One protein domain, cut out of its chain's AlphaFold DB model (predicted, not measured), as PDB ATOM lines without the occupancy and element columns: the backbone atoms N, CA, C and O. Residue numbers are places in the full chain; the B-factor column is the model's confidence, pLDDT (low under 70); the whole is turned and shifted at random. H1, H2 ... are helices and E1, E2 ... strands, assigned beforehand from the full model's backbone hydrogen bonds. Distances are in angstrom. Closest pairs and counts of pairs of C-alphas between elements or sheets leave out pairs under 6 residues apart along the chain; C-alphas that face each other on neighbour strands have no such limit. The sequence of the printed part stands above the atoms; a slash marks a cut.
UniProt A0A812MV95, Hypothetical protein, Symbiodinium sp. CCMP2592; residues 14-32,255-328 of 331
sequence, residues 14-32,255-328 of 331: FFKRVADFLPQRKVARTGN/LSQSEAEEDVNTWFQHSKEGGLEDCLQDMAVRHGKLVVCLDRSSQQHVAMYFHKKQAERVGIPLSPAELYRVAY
ATOM      1  N   PHE A  14     134.547 143.932 166.038       74.62
ATOM      2  CA  PHE A  14     135.263 144.269 164.811       74.62
ATOM      3  C   PHE A  14     134.876 143.324 163.676       74.62
ATOM      4  O   PHE A  14     135.039 142.107 163.785       74.62
ATOM      5  N   PHE A  15     134.409 143.888 162.569       73.38
ATOM      6  CA  PHE A  15     134.116 143.150 161.350       73.38
ATOM      7  C   PHE A  15     135.166 143.421 160.286       73.38
ATOM      8  O   PHE A  15     135.639 144.547 160.112       73.38
ATOM      9  N   LYS A  16     135.491 142.374 159.530       79.19
ATOM     10  CA  LYS A  16     136.298 142.500 158.319       79.19
ATOM     11  C   LYS A  16     135.414 142.964 157.166       79.19
ATOM     12  O   LYS A  16     134.260 142.548 157.066       79.19
ATOM     13  N   ARG A  17     135.958 143.802 156.292       78.94
ATOM     14  CA  ARG A  17     135.357 144.106 154.988       78.94
ATOM     15  C   ARG A  17     135.521 142.910 154.046       78.94
ATOM     16  O   ARG A  17     136.252 141.967 154.359       78.94
ATOM     17  N   VAL A  18     134.817 142.921 152.918       77.00
ATOM     18  CA  VAL A  18     135.028 141.930 151.850       77.00
ATOM     19  C   VAL A  18     136.443 142.060 151.285       77.00
ATOM     20  O   VAL A  18     137.118 141.042 151.117       77.00
ATOM     21  N   ALA A  19     136.918 143.291 151.090       78.00
ATOM     22  CA  ALA A  19     138.311 143.571 150.777       78.00
ATOM     23  C   ALA A  19     139.191 143.575 152.040       78.00
ATOM     24  O   ALA A  19     139.033 144.417 152.924       78.00
ATOM     25  N   ASP A  20     140.177 142.676 152.096       80.00
ATOM     26  CA  ASP A  20     141.089 142.533 153.245       80.00
ATOM     27  C   ASP A  20     141.994 143.761 153.486       80.00
ATOM     28  O   ASP A  20     142.578 143.892 154.562       80.00
ATOM     29  N   PHE A  21     142.129 144.648 152.492       79.25
ATOM     30  CA  PHE A  21     142.940 145.868 152.576       79.25
ATOM     31  C   PHE A  21     142.183 147.075 153.153       79.25
ATOM     32  O   PHE A  21     142.809 148.093 153.441       79.25
ATOM     33  N   LEU A  22     140.858 146.986 153.311       81.12
ATOM     34  CA  LEU A  22     140.060 148.041 153.937       81.12
ATOM     35  C   LEU A  22     140.088 147.908 155.471       81.12
ATOM     36  O   LEU A  22     140.171 146.789 155.996       81.12
ATOM     37  N   PRO A  23     140.013 149.028 156.214       77.88
ATOM     38  CA  PRO A  23     140.055 149.004 157.670       77.88
ATOM     39  C   PRO A  23     138.898 148.188 158.261       77.88
ATOM     40  O   PRO A  23     137.772 148.172 157.756       77.88
ATOM     41  N   GLN A  24     139.187 147.478 159.358       78.62
ATOM     42  CA  GLN A  24     138.163 146.745 160.099       78.62
ATOM     43  C   GLN A  24     137.216 147.719 160.788       78.62
ATOM     44  O   GLN A  24     137.639 148.725 161.356       78.62
ATOM     45  N   ARG A  25     135.933 147.370 160.800       72.62
ATOM     46  CA  ARG A  25     134.888 148.235 161.325       72.62
ATOM     47  C   ARG A  25     134.471 147.809 162.719       72.62
ATOM     48  O   ARG A  25     134.075 146.662 162.907       72.62
ATOM     49  N   LYS A  26     134.490 148.743 163.668       73.88
ATOM     50  CA  LYS A  26     133.870 148.555 164.981       73.88
ATOM     51  C   LYS A  26     132.379 148.873 164.869       73.88
ATOM     52  O   LYS A  26     132.027 149.995 164.529       73.88
ATOM     53  N   VAL A  27     131.522 147.903 165.157       69.50
ATOM     54  CA  VAL A  27     130.067 148.108 165.270       69.50
ATOM     55  C   VAL A  27     129.612 147.785 166.681       69.50
ATOM     56  O   VAL A  27     130.121 146.857 167.321       69.50
ATOM     57  N   ALA A  28     128.670 148.577 167.183       66.62
ATOM     58  CA  ALA A  28     128.050 148.322 168.471       66.62
ATOM     59  C   ALA A  28     127.106 147.122 168.346       66.62
ATOM     60  O   ALA A  28     126.472 146.917 167.313       66.62
ATOM     61  N   ARG A  29     126.990 146.314 169.399       64.31
ATOM     62  CA  ARG A  29     125.867 145.378 169.495       64.31
ATOM     63  C   ARG A  29     124.643 146.162 169.949       64.31
ATOM     64  O   ARG A  29     124.742 146.901 170.921       64.31
ATOM     65  N   THR A  30     123.509 145.963 169.288       62.03
ATOM     66  CA  THR A  30     122.222 146.593 169.652       62.03
ATOM     67  C   THR A  30     121.735 146.161 171.036       62.03
ATOM     68  O   THR A  30     121.016 146.882 171.716       62.03
ATOM     69  N   GLY A  31     122.108 144.948 171.468       58.62
ATOM     70  CA  GLY A  31     121.531 144.321 172.659       58.62
ATOM     71  C   GLY A  31     120.088 143.845 172.449       58.62
ATOM     72  O   GLY A  31     119.466 143.367 173.398       58.62
ATOM     73  N   ASN A  32     119.569 143.930 171.216       60.97
ATOM     74  CA  ASN A  32     118.218 143.503 170.889       60.97
ATOM     75  C   ASN A  32     118.057 141.986 171.103       60.97
ATOM     76  O   ASN A  32     118.940 141.198 170.736       60.97
ATOM     77  N   LEU A 255     127.861 153.732 156.961       70.12
ATOM     78  CA  LEU A 255     129.068 154.527 156.768       70.12
ATOM     79  C   LEU A 255     128.759 156.012 156.959       70.12
ATOM     80  O   LEU A 255     127.951 156.601 156.229       70.12
ATOM     81  N   SER A 256     129.463 156.642 157.897       78.19
ATOM     82  CA  SER A 256     129.514 158.100 157.949       78.19
ATOM     83  C   SER A 256     130.151 158.662 156.672       78.19
ATOM     84  O   SER A 256     130.890 157.978 155.962       78.19
ATOM     85  N   GLN A 257     129.896 159.937 156.366       77.25
ATOM     86  CA  GLN A 257     130.485 160.579 155.185       77.25
ATOM     87  C   GLN A 257     132.018 160.563 155.201       77.25
ATOM     88  O   GLN A 257     132.623 160.424 154.142       77.25
ATOM     89  N   SER A 258     132.638 160.695 156.375       81.81
ATOM     90  CA  SER A 258     134.094 160.647 156.522       81.81
ATOM     91  C   SER A 258     134.651 159.241 156.308       81.81
ATOM     92  O   SER A 258     135.647 159.091 155.608       81.81
ATOM     93  N   GLU A 259     133.992 158.213 156.851       81.00
ATOM     94  CA  GLU A 259     134.413 156.820 156.652       81.00
ATOM     95  C   GLU A 259     134.239 156.394 155.193       81.00
ATOM     96  O   GLU A 259     135.111 155.736 154.640       81.00
ATOM     97  N   ALA A 260     133.149 156.809 154.536       83.06
ATOM     98  CA  ALA A 260     132.940 156.533 153.118       83.06
ATOM     99  C   ALA A 260     134.028 157.175 152.240       83.06
ATOM    100  O   ALA A 260     134.495 156.549 151.291       83.06
ATOM    101  N   GLU A 261     134.460 158.405 152.548       84.44
ATOM    102  CA  GLU A 261     135.554 159.057 151.816       84.44
ATOM    103  C   GLU A 261     136.891 158.334 152.038       84.44
ATOM    104  O   GLU A 261     137.632 158.104 151.079       84.44
ATOM    105  N   GLU A 262     137.201 157.940 153.277       86.75
ATOM    106  CA  GLU A 262     138.422 157.202 153.620       86.75
ATOM    107  C   GLU A 262     138.470 155.812 152.964       86.75
ATOM    108  O   GLU A 262     139.480 155.455 152.345       86.75
ATOM    109  N   ASP A 263     137.370 155.059 153.024       85.44
ATOM    110  CA  ASP A 263     137.257 153.728 152.427       85.44
ATOM    111  C   ASP A 263     137.387 153.808 150.895       85.44
ATOM    112  O   ASP A 263     138.140 153.032 150.297       85.44
ATOM    113  N   VAL A 264     136.743 154.787 150.243       86.25
ATOM    114  CA  VAL A 264     136.878 155.019 148.791       86.25
ATOM    115  C   VAL A 264     138.311 155.398 148.421       86.25
ATOM    116  O   VAL A 264     138.863 154.867 147.455       86.25
ATOM    117  N   ASN A 265     138.953 156.280 149.190       87.81
ATOM    118  CA  ASN A 265     140.347 156.661 148.956       87.81
ATOM    119  C   ASN A 265     141.283 155.451 149.043       87.81
ATOM    120  O   ASN A 265     142.152 155.277 148.186       87.81
ATOM    121  N   THR A 266     141.081 154.605 150.051       86.62
ATOM    122  CA  THR A 266     141.861 153.383 150.264       86.62
ATOM    123  C   THR A 266     141.632 152.381 149.133       86.62
ATOM    124  O   THR A 266     142.592 151.787 148.629       86.62
ATOM    125  N   TRP A 267     140.388 152.253 148.662       88.88
ATOM    126  CA  TRP A 267     140.033 151.419 147.516       88.88
ATOM    127  C   TRP A 267     140.733 151.874 146.234       88.88
ATOM    128  O   TRP A 267     141.368 151.063 145.569       88.88
ATOM    129  N   PHE A 268     140.740 153.172 145.923       86.81
ATOM    130  CA  PHE A 268     141.423 153.703 144.733       86.81
ATOM    131  C   PHE A 268     142.957 153.592 144.775       86.81
ATOM    132  O   PHE A 268     143.597 153.656 143.720       86.81
ATOM    133  N   GLN A 269     143.559 153.460 145.962       86.56
ATOM    134  CA  GLN A 269     144.999 153.215 146.111       86.56
ATOM    135  C   GLN A 269     145.382 151.766 145.781       86.56
ATOM    136  O   GLN A 269     146.491 151.527 145.301       86.56
ATOM    137  N   HIS A 270     144.477 150.812 146.017       84.56
ATOM    138  CA  HIS A 270     144.744 149.378 145.871       84.56
ATOM    139  C   HIS A 270     144.132 148.782 144.597       84.56
ATOM    140  O   HIS A 270     144.749 147.929 143.957       84.56
ATOM    141  N   SER A 271     142.955 149.258 144.195       81.81
ATOM    142  CA  SER A 271     142.256 148.823 142.992       81.81
ATOM    143  C   SER A 271     142.762 149.585 141.765       81.81
ATOM    144  O   SER A 271     142.734 150.819 141.704       81.81
ATOM    145  N   LYS A 272     143.272 148.839 140.778       67.31
ATOM    146  CA  LYS A 272     143.794 149.406 139.525       67.31
ATOM    147  C   LYS A 272     142.699 149.597 138.475       67.31
ATOM    148  O   LYS A 272     142.790 150.546 137.702       67.31
ATOM    149  N   GLU A 273     141.670 148.749 138.486       70.44
ATOM    150  CA  GLU A 273     140.544 148.737 137.547       70.44
ATOM    151  C   GLU A 273     139.308 148.175 138.270       70.44
ATOM    152  O   GLU A 273     139.420 147.167 138.963       70.44
ATOM    153  N   GLY A 274     138.154 148.834 138.143       74.75
ATOM    154  CA  GLY A 274     136.895 148.393 138.756       74.75
ATOM    155  C   GLY A 274     135.788 149.442 138.633       74.75
ATOM    156  O   GLY A 274     136.065 150.646 138.586       74.75
ATOM    157  N   GLY A 275     134.544 148.979 138.530       85.88
ATOM    158  CA  GLY A 275     133.352 149.824 138.487       85.88
ATOM    159  C   GLY A 275     132.870 150.247 139.877       85.88
ATOM    160  O   GLY A 275     133.414 149.836 140.903       85.88
ATOM    161  N   LEU A 276     131.804 151.053 139.914       83.31
ATOM    162  CA  LEU A 276     131.128 151.406 141.165       83.31
ATOM    163  C   LEU A 276     130.610 150.152 141.893       83.31
ATOM    164  O   LEU A 276     130.691 150.081 143.113       83.31
ATOM    165  N   GLU A 277     130.119 149.156 141.153       82.88
ATOM    166  CA  GLU A 277     129.613 147.896 141.718       82.88
ATOM    167  C   GLU A 277     130.708 147.105 142.447       82.88
ATOM    168  O   GLU A 277     130.484 146.673 143.577       82.88
ATOM    169  N   ASP A 278     131.910 147.008 141.867       83.44
ATOM    170  CA  ASP A 278     133.063 146.356 142.507       83.44
ATOM    171  C   ASP A 278     133.460 147.090 143.796       83.44
ATOM    172  O   ASP A 278     133.707 146.479 144.836       83.44
ATOM    173  N   CYS A 279     133.455 148.425 143.748       83.25
ATOM    174  CA  CYS A 279     133.753 149.277 144.894       83.25
ATOM    175  C   CYS A 279     132.732 149.090 146.031       83.25
ATOM    176  O   CYS A 279     133.111 148.906 147.188       83.25
ATOM    177  N   LEU A 280     131.436 149.066 145.707       82.12
ATOM    178  CA  LEU A 280     130.362 148.827 146.673       82.12
ATOM    179  C   LEU A 280     130.429 147.415 147.269       82.12
ATOM    180  O   LEU A 280     130.190 147.240 148.467       82.12
ATOM    181  N   GLN A 281     130.771 146.414 146.454       82.62
ATOM    182  CA  GLN A 281     130.899 145.029 146.895       82.62
ATOM    183  C   GLN A 281     132.094 144.834 147.837       82.62
ATOM    184  O   GLN A 281     131.957 144.164 148.862       82.62
ATOM    185  N   ASP A 282     133.235 145.460 147.548       83.81
ATOM    186  CA  ASP A 282     134.435 145.403 148.391       83.81
ATOM    187  C   ASP A 282     134.233 146.070 149.760       83.81
ATOM    188  O   ASP A 282     134.804 145.630 150.766       83.81
ATOM    189  N   MET A 283     133.383 147.100 149.814       81.81
ATOM    190  CA  MET A 283     133.032 147.818 151.045       81.81
ATOM    191  C   MET A 283     131.961 147.121 151.887       81.81
ATOM    192  O   MET A 283     131.720 147.530 153.030       81.81
ATOM    193  N   ALA A 284     131.338 146.056 151.382       77.44
ATOM    194  CA  ALA A 284     130.415 145.253 152.169       77.44
ATOM    195  C   ALA A 284     131.121 144.629 153.389       77.44
ATOM    196  O   ALA A 284     132.336 144.404 153.416       77.44
ATOM    197  N   VAL A 285     130.350 144.363 154.441       73.50
ATOM    198  CA  VAL A 285     130.864 143.815 155.699       73.50
ATOM    199  C   VAL A 285     130.755 142.293 155.676       73.50
ATOM    200  O   VAL A 285     129.721 141.739 155.309       73.50
ATOM    201  N   ARG A 286     131.810 141.591 156.099       67.69
ATOM    202  CA  ARG A 286     131.847 140.128 156.165       67.69
ATOM    203  C   ARG A 286     131.753 139.635 157.609       67.69
ATOM    204  O   ARG A 286     132.623 139.911 158.432       67.69
ATOM    205  N   HIS A 287     130.742 138.812 157.888       64.06
ATOM    206  CA  HIS A 287     130.563 138.113 159.164       64.06
ATOM    207  C   HIS A 287     130.538 136.598 158.951       64.06
ATOM    208  O   HIS A 287     129.522 136.002 158.584       64.06
ATOM    209  N   GLY A 288     131.690 135.950 159.129       68.12
ATOM    210  CA  GLY A 288     131.852 134.534 158.799       68.12
ATOM    211  C   GLY A 288     131.616 134.272 157.304       68.12
ATOM    212  O   GLY A 288     132.438 134.645 156.462       68.12
ATOM    213  N   LYS A 289     130.500 133.605 156.975       56.38
ATOM    214  CA  LYS A 289     130.074 133.329 155.588       56.38
ATOM    215  C   LYS A 289     129.074 134.350 155.030       56.38
ATOM    216  O   LYS A 289     128.806 134.307 153.836       56.38
ATOM    217  N   LEU A 290     128.524 135.226 155.869       53.69
ATOM    218  CA  LEU A 290     127.547 136.232 155.460       53.69
ATOM    219  C   LEU A 290     128.270 137.484 154.951       53.69
ATOM    220  O   LEU A 290     129.217 137.949 155.590       53.69
ATOM    221  N   VAL A 291     127.805 138.021 153.825       65.06
ATOM    222  CA  VAL A 291     128.185 139.343 153.318       65.06
ATOM    223  C   VAL A 291     126.977 140.251 153.488       65.06
ATOM    224  O   VAL A 291     125.901 139.948 152.977       65.06
ATOM    225  N   VAL A 292     127.148 141.327 154.247       67.12
ATOM    226  CA  VAL A 292     126.124 142.341 154.496       67.12
ATOM    227  C   VAL A 292     126.471 143.552 153.641       67.12
ATOM    228  O   VAL A 292     127.501 144.198 153.858       67.12
ATOM    229  N   CYS A 293     125.639 143.822 152.636       69.81
ATOM    230  CA  CYS A 293     125.784 144.992 151.779       69.81
ATOM    231  C   CYS A 293     125.560 146.283 152.574       69.81
ATOM    232  O   CYS A 293     124.867 146.290 153.590       69.81
ATOM    233  N   LEU A 294     126.139 147.378 152.085       68.62
ATOM    234  CA  LEU A 294     125.910 148.714 152.630       68.62
ATOM    235  C   LEU A 294     124.435 149.118 152.480       68.62
ATOM    236  O   LEU A 294     123.802 148.767 151.484       68.62
ATOM    237  N   ASP A 295     123.910 149.889 153.430       67.75
ATOM    238  CA  ASP A 295     122.598 150.532 153.317       67.75
ATOM    239  C   ASP A 295     122.593 151.606 152.215       67.75
ATOM    240  O   ASP A 295     123.640 152.053 151.739       67.75
ATOM    241  N   ARG A 296     121.405 152.059 151.806       65.69
ATOM    242  CA  ARG A 296     121.245 152.980 150.670       65.69
ATOM    243  C   ARG A 296     121.957 154.321 150.869       65.69
ATOM    244  O   ARG A 296     122.507 154.850 149.905       65.69
ATOM    245  N   SER A 297     121.968 154.860 152.088       71.44
ATOM    246  CA  SER A 297     122.642 156.129 152.393       71.44
ATOM    247  C   SER A 297     124.155 155.970 152.261       71.44
ATOM    248  O   SER A 297     124.821 156.755 151.587       71.44
ATOM    249  N   SER A 298     124.695 154.874 152.793       76.69
ATOM    250  CA  SER A 298     126.107 154.521 152.633       76.69
ATOM    251  C   SER A 298     126.494 154.245 151.187       76.69
ATOM    252  O   SER A 298     127.540 154.713 150.748       76.69
ATOM    253  N   GLN A 299     125.662 153.530 150.426       78.12
ATOM    254  CA  GLN A 299     125.892 153.311 148.997       78.12
ATOM    255  C   GLN A 299     125.935 154.640 148.236       78.12
ATOM    256  O   GLN A 299     126.811 154.832 147.398       78.12
ATOM    257  N   GLN A 300     125.045 155.584 148.560       79.06
ATOM    258  CA  GLN A 300     125.055 156.927 147.976       79.06
ATOM    259  C   GLN A 300     126.304 157.721 148.368       79.06
ATOM    260  O   GLN A 300     126.911 158.354 147.506       79.06
ATOM    261  N   HIS A 301     126.726 157.672 149.635       80.56
ATOM    262  CA  HIS A 301     127.972 158.305 150.071       80.56
ATOM    263  C   HIS A 301     129.174 157.736 149.310       80.56
ATOM    264  O   HIS A 301     129.960 158.499 148.747       80.56
ATOM    265  N   VAL A 302     129.284 156.409 149.222       84.00
ATOM    266  CA  VAL A 302     130.351 155.728 148.476       84.00
ATOM    267  C   VAL A 302     130.308 156.094 146.993       84.00
ATOM    268  O   VAL A 302     131.338 156.473 146.440       84.00
ATOM    269  N   ALA A 303     129.133 156.071 146.357       83.31
ATOM    270  CA  ALA A 303     128.972 156.448 144.954       83.31
ATOM    271  C   ALA A 303     129.385 157.901 144.691       83.31
ATOM    272  O   ALA A 303     130.093 158.188 143.724       83.31
ATOM    273  N   MET A 304     129.015 158.817 145.586       84.56
ATOM    274  CA  MET A 304     129.405 160.222 145.503       84.56
ATOM    275  C   MET A 304     130.927 160.383 145.530       84.56
ATOM    276  O   MET A 304     131.494 161.039 144.654       84.56
ATOM    277  N   TYR A 305     131.607 159.759 146.492       85.69
ATOM    278  CA  TYR A 305     133.064 159.849 146.586       85.69
ATOM    279  C   TYR A 305     133.775 159.095 145.459       85.69
ATOM    280  O   TYR A 305     134.806 159.564 144.971       85.69
ATOM    281  N   PHE A 306     133.211 157.983 144.987       86.94
ATOM    282  CA  PHE A 306     133.741 157.237 143.851       86.94
ATOM    283  C   PHE A 306     133.754 158.099 142.585       86.94
ATOM    284  O   PHE A 306     134.800 158.270 141.954       86.94
ATOM    285  N   HIS A 307     132.619 158.721 142.249       85.25
ATOM    286  CA  HIS A 307     132.519 159.597 141.082       85.25
ATOM    287  C   HIS A 307     133.363 160.866 141.226       85.25
ATOM    288  O   HIS A 307     133.989 161.287 140.251       85.25
ATOM    289  N   LYS A 308     133.471 161.430 142.438       86.12
ATOM    290  CA  LYS A 308     134.407 162.527 142.737       86.12
ATOM    291  C   LYS A 308     135.843 162.133 142.386       86.12
ATOM    292  O   LYS A 308     136.505 162.848 141.640       86.12
ATOM    293  N   LYS A 309     136.313 160.971 142.855       85.38
ATOM    294  CA  LYS A 309     137.676 160.489 142.579       85.38
ATOM    295  C   LYS A 309     137.919 160.138 141.122       85.38
ATOM    296  O   LYS A 309     139.005 160.405 140.601       85.38
ATOM    297  N   GLN A 310     136.921 159.591 140.446       84.94
ATOM    298  CA  GLN A 310     137.013 159.310 139.021       84.94
ATOM    299  C   GLN A 310     137.115 160.603 138.196       84.94
ATOM    300  O   GLN A 310     137.956 160.690 137.304       84.94
ATOM    301  N   ALA A 311     136.330 161.628 138.533       83.12
ATOM    302  CA  ALA A 311     136.391 162.929 137.875       83.12
ATOM    303  C   ALA A 311     137.720 163.657 138.140       83.12
ATOM    304  O   ALA A 311     138.328 164.169 137.199       83.12
ATOM    305  N   GLU A 312     138.234 163.609 139.376       85.12
ATOM    306  CA  GLU A 312     139.564 164.129 139.731       85.12
ATOM    307  C   GLU A 312     140.680 163.461 138.908       85.12
ATOM    308  O   GLU A 312     141.573 164.154 138.420       85.12
ATOM    309  N   ARG A 313     140.617 162.138 138.681       83.00
ATOM    310  CA  ARG A 313     141.585 161.415 137.828       83.00
ATOM    311  C   ARG A 313     141.573 161.882 136.370       83.00
ATOM    312  O   ARG A 313     142.616 161.860 135.725       83.00
ATOM    313  N   VAL A 314     140.412 162.285 135.858       84.12
ATOM    314  CA  VAL A 314     140.235 162.776 134.479       84.12
ATOM    315  C   VAL A 314     140.446 164.300 134.386       84.12
ATOM    316  O   VAL A 314     140.500 164.855 133.293       84.12
ATOM    317  N   GLY A 315     140.625 164.988 135.520       82.62
ATOM    318  CA  GLY A 315     140.829 166.437 135.582       82.62
ATOM    319  C   GLY A 315     139.545 167.258 135.431       82.62
ATOM    320  O   GLY A 315     139.613 168.433 135.075       82.62
ATOM    321  N   ILE A 316     138.379 166.657 135.681       83.44
ATOM    322  CA  ILE A 316     137.075 167.322 135.595       83.44
ATOM    323  C   ILE A 316     136.651 167.756 137.007       83.44
ATOM    324  O   ILE A 316     136.417 166.898 137.860       83.44
ATOM    325  N   PRO A 317     136.524 169.064 137.288       76.62
ATOM    326  CA  PRO A 317     135.947 169.526 138.542       76.62
ATOM    327  C   PRO A 317     134.425 169.347 138.498       76.62
ATOM    328  O   PRO A 317     133.755 169.954 137.667       76.62
ATOM    329  N   LEU A 318     133.877 168.527 139.396       76.94
ATOM    330  CA  LEU A 318     132.431 168.393 139.584       76.94
ATOM    331  C   LEU A 318     131.968 169.256 140.757       76.94
ATOM    332  O   LEU A 318     132.571 169.246 141.833       76.94
ATOM    333  N   SER A 319     130.870 169.983 140.568       78.00
ATOM    334  CA  SER A 319     130.193 170.687 141.655       78.00
ATOM    335  C   SER A 319     129.445 169.704 142.577       78.00
ATOM    336  O   SER A 319     129.059 168.616 142.142       78.00
ATOM    337  N   PRO A 320     129.158 170.075 143.842       72.50
ATOM    338  CA  PRO A 320     128.390 169.226 144.759       72.50
ATOM    339  C   PRO A 320     127.015 168.809 144.212       72.50
ATOM    340  O   PRO A 320     126.564 167.693 144.454       72.50
ATOM    341  N   ALA A 321     126.363 169.679 143.434       71.75
ATOM    342  CA  ALA A 321     125.067 169.394 142.818       71.75
ATOM    343  C   ALA A 321     125.163 168.368 141.673       71.75
ATOM    344  O   ALA A 321     124.264 167.546 141.497       71.75
ATOM    345  N   GLU A 322     126.253 168.391 140.902       72.75
ATOM    346  CA  GLU A 322     126.521 167.402 139.850       72.75
ATOM    347  C   GLU A 322     126.905 166.051 140.453       72.75
ATOM    348  O   GLU A 322     126.399 165.023 140.013       72.75
ATOM    349  N   LEU A 323     127.708 166.055 141.518       70.94
ATOM    350  CA  LEU A 323     128.036 164.854 142.286       70.94
ATOM    351  C   LEU A 323     126.786 164.167 142.830       70.94
ATOM    352  O   LEU A 323     126.639 162.962 142.665       70.94
ATOM    353  N   TYR A 324     125.858 164.929 143.406       67.88
ATOM    354  CA  TYR A 324     124.609 164.383 143.931       67.88
ATOM    355  C   TYR A 324     123.711 163.792 142.830       67.88
ATOM    356  O   TYR A 324     123.032 162.793 143.051       67.88
ATOM    357  N   ARG A 325     123.727 164.376 141.621       68.38
ATOM    358  CA  ARG A 325     122.993 163.849 140.458       68.38
ATOM    359  C   ARG A 325     123.582 162.549 139.921       68.38
ATOM    360  O   ARG A 325     122.819 161.670 139.542       68.38
ATOM    361  N   VAL A 326     124.908 162.439 139.864       70.75
ATOM    362  CA  VAL A 326     125.596 161.251 139.325       70.75
ATOM    363  C   VAL A 326     125.646 160.121 140.361       70.75
ATOM    364  O   VAL A 326     125.580 158.956 139.996       70.75
ATOM    365  N   ALA A 327     125.689 160.457 141.654       59.47
ATOM    366  CA  ALA A 327     125.626 159.506 142.766       59.47
ATOM    367  C   ALA A 327     124.220 158.952 143.032       59.47
ATOM    368  O   ALA A 327     124.059 158.069 143.879       59.47
ATOM    369  N   TYR A 328     123.195 159.476 142.352       63.91
ATOM    370  CA  TYR A 328     121.860 158.909 142.428       63.91
ATOM    371  C   TYR A 328     121.881 157.554 141.724       63.91
ATOM    372  O   TYR A 328     121.735 157.464 140.508       63.91
TER     373      TYR A 328
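Overview. This is residues 14 to 32 and 255 to 328 of the 331 residues of the protein "Hypothetical protein" of Symbiodinium sp. CCMP2592 (UniProt A0A812MV95). A cluster of crossing helices joins a small, twisted sheet of two hairpins at one end of an elongated whole. The long helix H3 is the core of the helical part, with H1 and H2 packed on one side of it and H4 on the other; the sheet, E2, E1, E3, E4, is all antiparallel. The printed part has 93 residues, with four named helices and four named strands in the order E1, E2, H1, H2, E3, E4, H3, H4, and its class is mixed, helices and strands. It is compact, with a radius of gyration of the C-alphas of 13.8 A, and spans 44 by 28 by 18 A.

Along the chain. E1 is residues 14 to 17, 9.8 A long, with C-alpha 14 at (135.263, 144.269, 164.811). E2, residues 25 to 29, is 12.5 A long. After the cut, H1 takes residues 257 to 270 over 20.4 A and H2 residues 276 to 282 over 10.0 A. E3, residues 285 to 287, measures 6.7 A and E4, residues 290 to 292, 6.3 A. H3, residues 296 to 314, is 26.8 A long and begins with C-alpha 296 at (121.245, 152.980, 150.670). H4, residues 320 to 326, is 10.0 A long and ends with C-alpha 326 at (125.596, 161.251, 139.325).

Arrangement. E1 and E2 form a hairpin, with N 15 and O 25 at 2.8 A, within hydrogen-bond range. The pairing of E1 is staggered: residues 14 to 15 pair with E2, and residues 16 to 17 with E3, where N 286 and O 16 are 2.8 A apart. E3 and E4 form a second hairpin, with N 292 and O 285 at 2.8 A. From edge to edge the strands' lines turn by 84 degrees. H2 is not on the sheet, but only just, with 4 pairs of C-alphas within 10 A. H3 touches H1 at a steep tilt of 48 degrees, the same way; the closest C-alphas, of Ala 260 and Val 302, are 5.4 A apart. H3 touches H2 with residues 299 to 306 alone, at a steep tilt of 61 degrees, opposite ways; the closest C-alphas, of Leu 276 and Ala 303, are 6.7 A apart. H3 touches H4 with residues 304 to 308 alone, about perpendicular at 76 degrees; the closest C-alphas, of Met 304 and Leu 323, are 5.8 A apart. The helix packing is mostly crossed, with 0 of these 3 pairs at a shallow tilt. H1 and H4 are apart. In H1, H2, H3 and H4 every O i to N i+4 pair is within hydrogen-bond range.

Size, cuts and confidence. The two C-alphas farthest apart, of Asn 32 and Gly 315, are 47.8 A apart. Residues 33 to 254 are not printed, and C-alphas 32 and 255 are 20.9 A apart across this cut. Of the links that are printed whole, E1 to E2 is short and the others are tight. The mean pLDDT of the printed part is 76.7; 22 residues are under 70, among them 27 to 32 and 286 to 296.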